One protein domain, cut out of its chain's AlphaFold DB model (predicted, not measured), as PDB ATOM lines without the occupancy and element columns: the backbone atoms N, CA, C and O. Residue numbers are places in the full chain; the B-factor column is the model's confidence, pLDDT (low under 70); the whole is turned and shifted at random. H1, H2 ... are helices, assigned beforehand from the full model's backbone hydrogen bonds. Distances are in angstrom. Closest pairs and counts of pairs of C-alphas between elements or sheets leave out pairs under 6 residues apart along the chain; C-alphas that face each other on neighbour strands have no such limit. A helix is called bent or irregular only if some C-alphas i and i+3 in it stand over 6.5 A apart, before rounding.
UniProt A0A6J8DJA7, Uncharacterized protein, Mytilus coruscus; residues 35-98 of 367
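What this domain is: This is residues 35 to 98 of the 367 residues of an uncharacterized protein of Mytilus coruscus (UniProt A0A6J8DJA7). The longest helix, H3, makes one arm of a wide open V, and the shorter H2 makes the other arm, with a tight turn at residues 65 to 67 as the corner; at the far end of H2 the chain turns again into H1, a short helix that points away from H2. There is no packed core, and the three helices are strung one after another with empty space between the arms. The printed part has 64 residues with three named helices, in the order H1, H2, H3, and no named strand; the class is all helix. The whole is extended, with a radius of gyration of the C-alphas of 19.2 A, and flat, spanning 53 by 34 by 19 A.

How they stand to each other: Begin with H3, residues 68 to 98, which touches no helix. Step back over the tight link of 3 residues, 65 to 67, and you reach H2, residues 51 to 64; H2 and H3 are apart, with no C-alpha of the one within 8 A of the other. Before H2, a tight link of 5 residues leads back to H1, residues 35 to 45. H1 and H2 are close but not clearly touching, with 1 pair of C-alphas within 8 A, the closest being those of Arg 45 and Tyr 51 at 6.6 A. Their lines stand at 72 degrees, only just about perpendicular, and their centres are 19.5 A apart. H1 and H3 are apart. In H1, H2 and H3, every O i to N i+4 pair is within hydrogen-bond range.

Where its parts are: Find C-alpha 68 at (16.112, 47.474, -53.741); from there H3 runs through 31 residues to C-alpha 98 at (9.912, 51.363, -9.124), a length of 45.2 A in which z changes most. H2, 14 residues, ends at C-alpha 64, at (7.890, 42.367, -57.619), and measures 19.9 A from its first C-alpha to its last. Look for the start of H1 at C-alpha 35, at (-13.537, 56.419, -41.478); its 11 residues measure 15.8 A from first to last C-alpha. None of the three helices is bent.

The domain as a whole: The two C-alphas farthest apart are those of Thr 50 and Asn 98, 53.8 A from each other, while those of Ala 35 and Asn 98, the first and last printed, are 40.3 A apart. Residues 35 to 62, 64 to 70 and 72 to 98 stand free. The printed part has no cut, and both links are tight. In the B-factor column the mean pLDDT of the printed part is 79.3; look for values under 70 at residues 35, 38, 47, 49 and 92 to 98, of which 92 to 98 belong to H3.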
ATOM      1  N   ALA A  35     -13.604  57.639 -42.278       67.25
ATOM      2  CA  ALA A  35     -13.537  56.419 -41.478       67.25
ATOM      3  C   ALA A  35     -14.751  55.506 -41.732       67.25
ATOM      4  O   ALA A  35     -14.588  54.290 -41.893       67.25
ATOM      5  N   GLU A  36     -15.948  56.087 -41.838       73.50
ATOM      6  CA  GLU A  36     -17.173  55.359 -42.182       73.50
ATOM      7  C   GLU A  36     -17.157  54.816 -43.613       73.50
ATOM      8  O   GLU A  36     -17.478  53.644 -43.823       73.50
ATOM      9  N   ASN A  37     -16.702  55.607 -44.587       74.12
ATOM     10  CA  ASN A  37     -16.554  55.151 -45.972       74.12
ATOM     11  C   ASN A  37     -15.562  53.982 -46.087       74.12
ATOM     12  O   ASN A  37     -15.856  52.975 -46.733       74.12
ATOM     13  N   CYS A  38     -14.429  54.050 -45.381       69.44
ATOM     14  CA  CYS A  38     -13.465  52.950 -45.296       69.44
ATOM     15  C   CYS A  38     -14.055  51.688 -44.648       69.44
ATOM     16  O   CYS A  38     -13.629  50.569 -44.943       69.44
ATOM     17  N   LYS A  39     -14.991  51.838 -43.704       75.50
ATOM     18  CA  LYS A  39     -15.673  50.710 -43.060       75.50
ATOM     19  C   LYS A  39     -16.675  50.063 -44.020       75.50
ATOM     20  O   LYS A  39     -16.571  48.865 -44.260       75.50
ATOM     21  N   ARG A  40     -17.539  50.861 -44.658       79.12
ATOM     22  CA  ARG A  40     -18.515  50.390 -45.659       79.12
ATOM     23  C   ARG A  40     -17.847  49.672 -46.830       79.12
ATOM     24  O   ARG A  40     -18.295  48.600 -47.219       79.12
ATOM     25  N   TRP A  41     -16.737  50.211 -47.336       78.25
ATOM     26  CA  TRP A  41     -15.964  49.582 -48.409       78.25
ATOM     27  C   TRP A  41     -15.391  48.214 -47.999       78.25
ATOM     28  O   TRP A  41     -15.455  47.256 -48.768       78.25
ATOM     29  N   ARG A  42     -14.879  48.090 -46.764       73.12
ATOM     30  CA  ARG A  42     -14.394  46.809 -46.218       73.12
ATOM     31  C   ARG A  42     -15.522  45.797 -46.042       73.12
ATOM     32  O   ARG A  42     -15.324  44.627 -46.355       73.12
ATOM     33  N   ASP A  43     -16.681  46.241 -45.568       78.44
ATOM     34  CA  ASP A  43     -17.836  45.376 -45.328       78.44
ATOM     35  C   ASP A  43     -18.445  44.863 -46.645       78.44
ATOM     36  O   ASP A  43     -18.724  43.669 -46.753       78.44
ATOM     37  N   GLN A  44     -18.538  45.706 -47.682       75.06
ATOM     38  CA  GLN A  44     -18.999  45.307 -49.022       75.06
ATOM     39  C   GLN A  44     -18.108  44.235 -49.665       75.06
ATOM     40  O   GLN A  44     -18.607  43.333 -50.330       75.06
ATOM     41  N   ARG A  45     -16.788  44.297 -49.447       71.62
ATOM     42  CA  ARG A  45     -15.822  43.378 -50.075       71.62
ATOM     43  C   ARG A  45     -15.465  42.152 -49.236       71.62
ATOM     44  O   ARG A  45     -14.765  41.261 -49.710       71.62
ATOM     45  N   LYS A  46     -15.957  42.065 -47.996       70.12
ATOM     46  CA  LYS A  46     -15.695  40.939 -47.084       70.12
ATOM     47  C   LYS A  46     -16.318  39.621 -47.561       70.12
ATOM     48  O   LYS A  46     -15.783  38.559 -47.233       70.12
ATOM     49  N   ASN A  47     -17.409  39.713 -48.321       67.50
ATOM     50  CA  ASN A  47     -18.200  38.582 -48.809       67.50
ATOM     51  C   ASN A  47     -17.892  38.202 -50.267       67.50
ATOM     52  O   ASN A  47     -18.456  37.231 -50.758       67.50
ATOM     53  N   ASP A  48     -17.010  38.936 -50.950       75.38
ATOM     54  CA  ASP A  48     -16.613  38.631 -52.323       75.38
ATOM     55  C   ASP A  48     -15.472  37.587 -52.320       75.38
ATOM     56  O   ASP A  48     -14.374  37.874 -51.820       75.38
ATOM     57  N   PRO A  49     -15.703  36.361 -52.831       67.56
ATOM     58  CA  PRO A  49     -14.706  35.292 -52.826       67.56
ATOM     59  C   PRO A  49     -13.506  35.586 -53.739       67.56
ATOM     60  O   PRO A  49     -12.412  35.079 -53.484       67.56
ATOM     61  N   THR A  50     -13.674  36.443 -54.753       80.44
ATOM     62  CA  THR A  50     -12.618  36.790 -55.720       80.44
ATOM     63  C   THR A  50     -11.734  37.937 -55.235       80.44
ATOM     64  O   THR A  50     -10.536  37.980 -55.522       80.44
ATOM     65  N   TYR A  51     -12.275  38.828 -54.401       77.31
ATOM     66  CA  TYR A  51     -11.567  40.009 -53.911       77.31
ATOM     67  C   TYR A  51     -10.268  39.672 -53.162       77.31
ATOM     68  O   TYR A  51      -9.247  40.338 -53.341       77.31
ATOM     69  N   ARG A  52     -10.270  38.600 -52.359       75.50
ATOM     70  CA  ARG A  52      -9.063  38.158 -51.641       75.50
ATOM     71  C   ARG A  52      -7.964  37.678 -52.585       75.50
ATOM     72  O   ARG A  52      -6.791  37.891 -52.287       75.50
ATOM     73  N   GLN A  53      -8.338  37.031 -53.688       81.56
ATOM     74  CA  GLN A  53      -7.396  36.524 -54.687       81.56
ATOM     75  C   GLN A  53      -6.786  37.689 -55.475       81.56
ATOM     76  O   GLN A  53      -5.563  37.801 -55.529       81.56
ATOM     77  N   ILE A  54      -7.620  38.633 -55.920       84.19
ATOM     78  CA  ILE A  54      -7.194  39.855 -56.621       84.19
ATOM     79  C   ILE A  54      -6.284  40.724 -55.733       84.19
ATOM     80  O   ILE A  54      -5.251  41.217 -56.181       84.19
ATOM     81  N   GLU A  55      -6.605  40.900 -54.443       78.44
ATOM     82  CA  GLU A  55      -5.754  41.683 -53.529       78.44
ATOM     83  C   GLU A  55      -4.411  40.980 -53.246       78.44
ATOM     84  O   GLU A  55      -3.379  41.640 -53.089       78.44
ATOM     85  N   ALA A  56      -4.408  39.646 -53.189       81.81
ATOM     86  CA  ALA A  56      -3.194  38.856 -53.009       81.81
ATOM     87  C   ALA A  56      -2.281  38.900 -54.243       81.81
ATOM     88  O   ALA A  56      -1.059  38.947 -54.088       81.81
ATOM     89  N   GLU A  57      -2.848  38.898 -55.448       85.19
ATOM     90  CA  GLU A  57      -2.101  39.066 -56.699       85.19
ATOM     91  C   GLU A  57      -1.539  40.477 -56.827       85.19
ATOM     92  O   GLU A  57      -0.333  40.627 -57.009       85.19
ATOM     93  N   ARG A  58      -2.346  41.505 -56.548       85.75
ATOM     94  CA  ARG A  58      -1.872  42.895 -56.512       85.75
ATOM     95  C   ARG A  58      -0.698  43.082 -55.547       85.75
ATOM     96  O   ARG A  58       0.271  43.756 -55.873       85.75
ATOM     97  N   LYS A  59      -0.757  42.487 -54.347       83.38
ATOM     98  CA  LYS A  59       0.358  42.541 -53.379       83.38
ATOM     99  C   LYS A  59       1.604  41.817 -53.886       83.38
ATOM    100  O   LYS A  59       2.709  42.264 -53.589       83.38
ATOM    101  N   ARG A  60       1.447  40.716 -54.628       86.00
ATOM    102  CA  ARG A  60       2.570  40.010 -55.263       86.00
ATOM    103  C   ARG A  60       3.211  40.859 -56.360       86.00
ATOM    104  O   ARG A  60       4.432  40.934 -56.407       86.00
ATOM    105  N   GLU A  61       2.420  41.518 -57.198       86.69
ATOM    106  CA  GLU A  61       2.926  42.430 -58.233       86.69
ATOM    107  C   GLU A  61       3.625  43.648 -57.629       86.69
ATOM    108  O   GLU A  61       4.749  43.959 -58.011       86.69
ATOM    109  N   GLU A  62       3.026  44.262 -56.607       82.69
ATOM    110  CA  GLU A  62       3.624  45.383 -55.878       82.69
ATOM    111  C   GLU A  62       4.954  44.989 -55.216       82.69
ATOM    112  O   GLU A  62       5.876  45.793 -55.139       82.69
ATOM    113  N   GLN A  63       5.084  43.751 -54.730       76.19
ATOM    114  CA  GLN A  63       6.351  43.249 -54.195       76.19
ATOM    115  C   GLN A  63       7.403  43.038 -55.287       76.19
ATOM    116  O   GLN A  63       8.570  43.344 -55.054       76.19
ATOM    117  N   LYS A  64       6.998  42.552 -56.465       84.25
ATOM    118  CA  LYS A  64       7.890  42.367 -57.619       84.25
ATOM    119  C   LYS A  64       8.366  43.695 -58.209       84.25
ATOM    120  O   LYS A  64       9.491  43.766 -58.684       84.25
ATOM    121  N   SER A  65       7.544  44.744 -58.156       85.50
ATOM    122  CA  SER A  65       7.867  46.066 -58.709       85.50
ATOM    123  C   SER A  65       8.693  46.958 -57.773       85.50
ATOM    124  O   SER A  65       8.986  48.101 -58.121       85.50
ATOM    125  N   ARG A  66       9.024  46.499 -56.558       84.81
ATOM    126  CA  ARG A  66       9.782  47.298 -55.583       84.81
ATOM    127  C   ARG A  66      11.258  47.340 -55.936       84.81
ATOM    128  O   ARG A  66      11.891  46.310 -56.147       84.81
ATOM    129  N   THR A  67      11.832  48.539 -55.891       89.94
ATOM    130  CA  THR A  67      13.275  48.701 -56.066       89.94
ATOM    131  C   THR A  67      14.032  48.294 -54.794       89.94
ATOM    132  O   THR A  67      13.507  48.449 -53.684       89.94
ATOM    133  N   PRO A  68      15.292  47.834 -54.902       88.06
ATOM    134  CA  PRO A  68      16.112  47.474 -53.741       88.06
ATOM    135  C   PRO A  68      16.228  48.608 -52.707       88.06
ATOM    136  O   PRO A  68      16.147  48.371 -51.503       88.06
ATOM    137  N   ALA A  69      16.311  49.859 -53.171       86.56
ATOM    138  CA  ALA A  69      16.365  51.043 -52.314       86.56
ATOM    139  C   ALA A  69      15.069  51.271 -51.509       86.56
ATOM    140  O   ALA A  69      15.113  51.742 -50.371       86.56
ATOM    141  N   GLN A  70      13.903  50.935 -52.071       85.50
ATOM    142  CA  GLN A  70      12.630  50.993 -51.344       85.50
ATOM    143  C   GLN A  70      12.551  49.899 -50.277       85.50
ATOM    144  O   GLN A  70      12.138  50.176 -49.153       85.50
ATOM    145  N   VAL A  71      13.009  48.686 -50.596       87.81
ATOM    146  CA  VAL A  71      13.058  47.571 -49.638       87.81
ATOM    147  C   VAL A  71      13.974  47.900 -48.457       87.81
ATOM    148  O   VAL A  71      13.608  47.639 -47.310       87.81
ATOM    149  N   GLU A  72      15.131  48.517 -48.703       90.00
ATOM    150  CA  GLU A  72      16.055  48.887 -47.626       90.00
ATOM    151  C   GLU A  72      15.507  50.025 -46.750       90.00
ATOM    152  O   GLU A  72      15.637  49.984 -45.525       90.00
ATOM    153  N   ARG A  73      14.786  50.989 -47.339       89.94
ATOM    154  CA  ARG A  73      14.073  52.035 -46.586       89.94
ATOM    155  C   ARG A  73      12.958  51.461 -45.700       89.94
ATOM    156  O   ARG A  73      12.786  51.895 -44.559       89.94
ATOM    157  N   ASP A  74      12.220  50.468 -46.190       85.31
ATOM    158  CA  ASP A  74      11.192  49.765 -45.410       85.31
ATOM    159  C   ASP A  74      11.822  48.963 -44.256       85.31
ATOM    160  O   ASP A  74      11.315  48.957 -43.130       85.31
ATOM    161  N   ARG A  75      12.969  48.317 -44.499       89.50
ATOM    162  CA  ARG A  75      13.725  47.589 -43.468       89.50
ATOM    163  C   ARG A  75      14.273  48.520 -42.393       89.50
ATOM    164  O   ARG A  75      14.147  48.203 -41.209       89.50
ATOM    165  N   SER A  76      14.851  49.659 -42.772       88.88
ATOM    166  CA  SER A  76      15.393  50.631 -41.818       88.88
ATOM    167  C   SER A  76      14.286  51.248 -40.960       88.88
ATOM    168  O   SER A  76      14.396  51.267 -39.732       88.88
ATOM    169  N   THR A  77      13.155  51.628 -41.563       89.19
ATOM    170  CA  THR A  77      11.984  52.109 -40.812       89.19
ATOM    171  C   THR A  77      11.375  51.035 -39.909       89.19
ATOM    172  O   THR A  77      10.958  51.347 -38.791       89.19
ATOM    173  N   ALA A  78      11.351  49.763 -40.321       89.62
ATOM    174  CA  ALA A  78      10.907  48.661 -39.465       89.62
ATOM    175  C   ALA A  78      11.849  48.432 -38.268       89.62
ATOM    176  O   ALA A  78      11.375  48.283 -37.138       89.62
ATOM    177  N   ARG A  79      13.172  48.455 -38.490       92.19
ATOM    178  CA  ARG A  79      14.184  48.371 -37.421       92.19
ATOM    179  C   ARG A  79      14.018  49.509 -36.413       92.19
ATOM    180  O   ARG A  79      13.973  49.248 -35.213       92.19
ATOM    181  N   GLU A  80      13.830  50.735 -36.892       91.06
ATOM    182  CA  GLU A  80      13.627  51.919 -36.051       91.06
ATOM    183  C   GLU A  80      12.323  51.834 -35.236       91.06
ATOM    184  O   GLU A  80      12.310  52.100 -34.032       91.06
ATOM    185  N   ARG A  81      11.221  51.362 -35.838       86.25
ATOM    186  CA  ARG A  81       9.964  51.099 -35.108       86.25
ATOM    187  C   ARG A  81      10.157  50.068 -33.997       86.25
ATOM    188  O   ARG A  81       9.659  50.262 -32.888       86.25
ATOM    189  N   MET A  82      10.885  48.989 -34.280       82.06
ATOM    190  CA  MET A  82      11.179  47.945 -33.298       82.06
ATOM    191  C   MET A  82      12.093  48.445 -32.181       82.06
ATOM    192  O   MET A  82      11.865  48.106 -31.020       82.06
ATOM    193  N   ARG A  83      13.085  49.281 -32.504       92.75
ATOM    194  CA  ARG A  83      13.950  49.940 -31.522       92.75
ATOM    195  C   ARG A  83      13.132  50.808 -30.566       92.75
ATOM    196  O   ARG A  83      13.155  50.552 -29.364       92.75
ATOM    197  N   ARG A  84      12.319  51.731 -31.092       88.81
ATOM    198  CA  ARG A  84      11.438  52.598 -30.284       88.81
ATOM    199  C   ARG A  84      10.462  51.799 -29.429       88.81
ATOM    200  O   ARG A  84      10.198  52.152 -28.282       88.81
ATOM    201  N   TYR A  85       9.917  50.707 -29.969       88.69
ATOM    202  CA  TYR A  85       9.051  49.815 -29.204       88.69
ATOM    203  C   TYR A  85       9.799  49.170 -28.030       88.69
ATOM    204  O   TYR A  85       9.289  49.187 -26.913       88.69
ATOM    205  N   ARG A  86      11.007  48.639 -28.258       87.69
ATOM    206  CA  ARG A  86      11.840  48.024 -27.211       87.69
ATOM    207  C   ARG A  86      12.244  49.033 -26.138       87.69
ATOM    208  O   ARG A  86      12.109  48.725 -24.962       87.69
ATOM    209  N   GLU A  87      12.667  50.233 -26.522       85.94
ATOM    210  CA  GLU A  87      12.999  51.317 -25.584       85.94
ATOM    211  C   GLU A  87      11.786  51.713 -24.730       85.94
ATOM    212  O   GLU A  87      11.889  51.794 -23.508       85.94
ATOM    213  N   LYS A  88      10.601  51.833 -25.343       84.38
ATOM    214  CA  LYS A  88       9.342  52.107 -24.631       84.38
ATOM    215  C   LYS A  88       8.901  50.971 -23.703       84.38
ATOM    216  O   LYS A  88       8.162  51.216 -22.754       84.38
ATOM    217  N   GLN A  89       9.266  49.720 -23.990       80.38
ATOM    218  CA  GLN A  89       8.994  48.604 -23.078       80.38
ATOM    219  C   GLN A  89       9.991  48.582 -21.920       80.38
ATOM    220  O   GLN A  89       9.552  48.457 -20.782       80.38
ATOM    221  N   LYS A  90      11.282  48.833 -22.183       80.69
ATOM    222  CA  LYS A  90      12.301  48.988 -21.134       80.69
ATOM    223  C   LYS A  90      11.947  50.109 -20.154       80.69
ATOM    224  O   LYS A  90      12.011  49.891 -18.951       80.69
ATOM    225  N   SER A  91      11.488  51.268 -20.641       70.88
ATOM    226  CA  SER A  91      11.067  52.376 -19.768       70.88
ATOM    227  C   SER A  91       9.827  52.040 -18.925       70.88
ATOM    228  O   SER A  91       9.666  52.533 -17.817       70.88
ATOM    229  N   LYS A  92       8.939  51.176 -19.429       69.06
ATOM    230  CA  LYS A  92       7.770  50.695 -18.677       69.06
ATOM    231  C   LYS A  92       8.115  49.602 -17.671       69.06
ATOM    232  O   LYS A  92       7.381  49.438 -16.701       69.06
ATOM    233  N   GLU A  93       9.153  48.811 -17.922       60.84
ATOM    234  CA  GLU A  93       9.662  47.820 -16.971       60.84
ATOM    235  C   GLU A  93      10.353  48.507 -15.793       60.84
ATOM    236  O   GLU A  93       9.992  48.218 -14.656       60.84
ATOM    237  N   THR A  94      11.185  49.523 -16.039       58.91
ATOM    238  CA  THR A  94      11.785  50.332 -14.964       58.91
ATOM    239  C   THR A  94      10.745  51.123 -14.160       58.91
ATOM    240  O   THR A  94      10.843  51.217 -12.938       58.91
ATOM    241  N   GLU A  95       9.687  51.640 -14.793       58.31
ATOM    242  CA  GLU A  95       8.547  52.236 -14.074       58.31
ATOM    243  C   GLU A  95       7.797  51.211 -13.203       58.31
ATOM    244  O   GLU A  95       7.346  51.542 -12.105       58.31
ATOM    245  N   LYS A  96       7.661  49.959 -13.659       56.09
ATOM    246  CA  LYS A  96       6.988  48.889 -12.903       56.09
ATOM    247  C   LYS A  96       7.824  48.366 -11.738       56.09
ATOM    248  O   LYS A  96       7.243  48.078 -10.695       56.09
ATOM    249  N   GLU A  97       9.140  48.267 -11.890       52.88
ATOM    250  CA  GLU A  97      10.057  47.897 -10.803       52.88
ATOM    251  C   GLU A  97      10.057  48.966  -9.698       52.88
ATOM    252  O   GLU A  97       9.902  48.638  -8.519       52.88
ATOM    253  N   ASN A  98      10.051  50.250 -10.071       51.81
ATOM    254  CA  ASN A  98       9.912  51.363  -9.124       51.81
ATOM    255  C   ASN A  98       8.530  51.427  -8.439       51.81
ATOM    256  O   ASN A  98       8.414  51.928  -7.321       51.81
TER     257      ASN A  98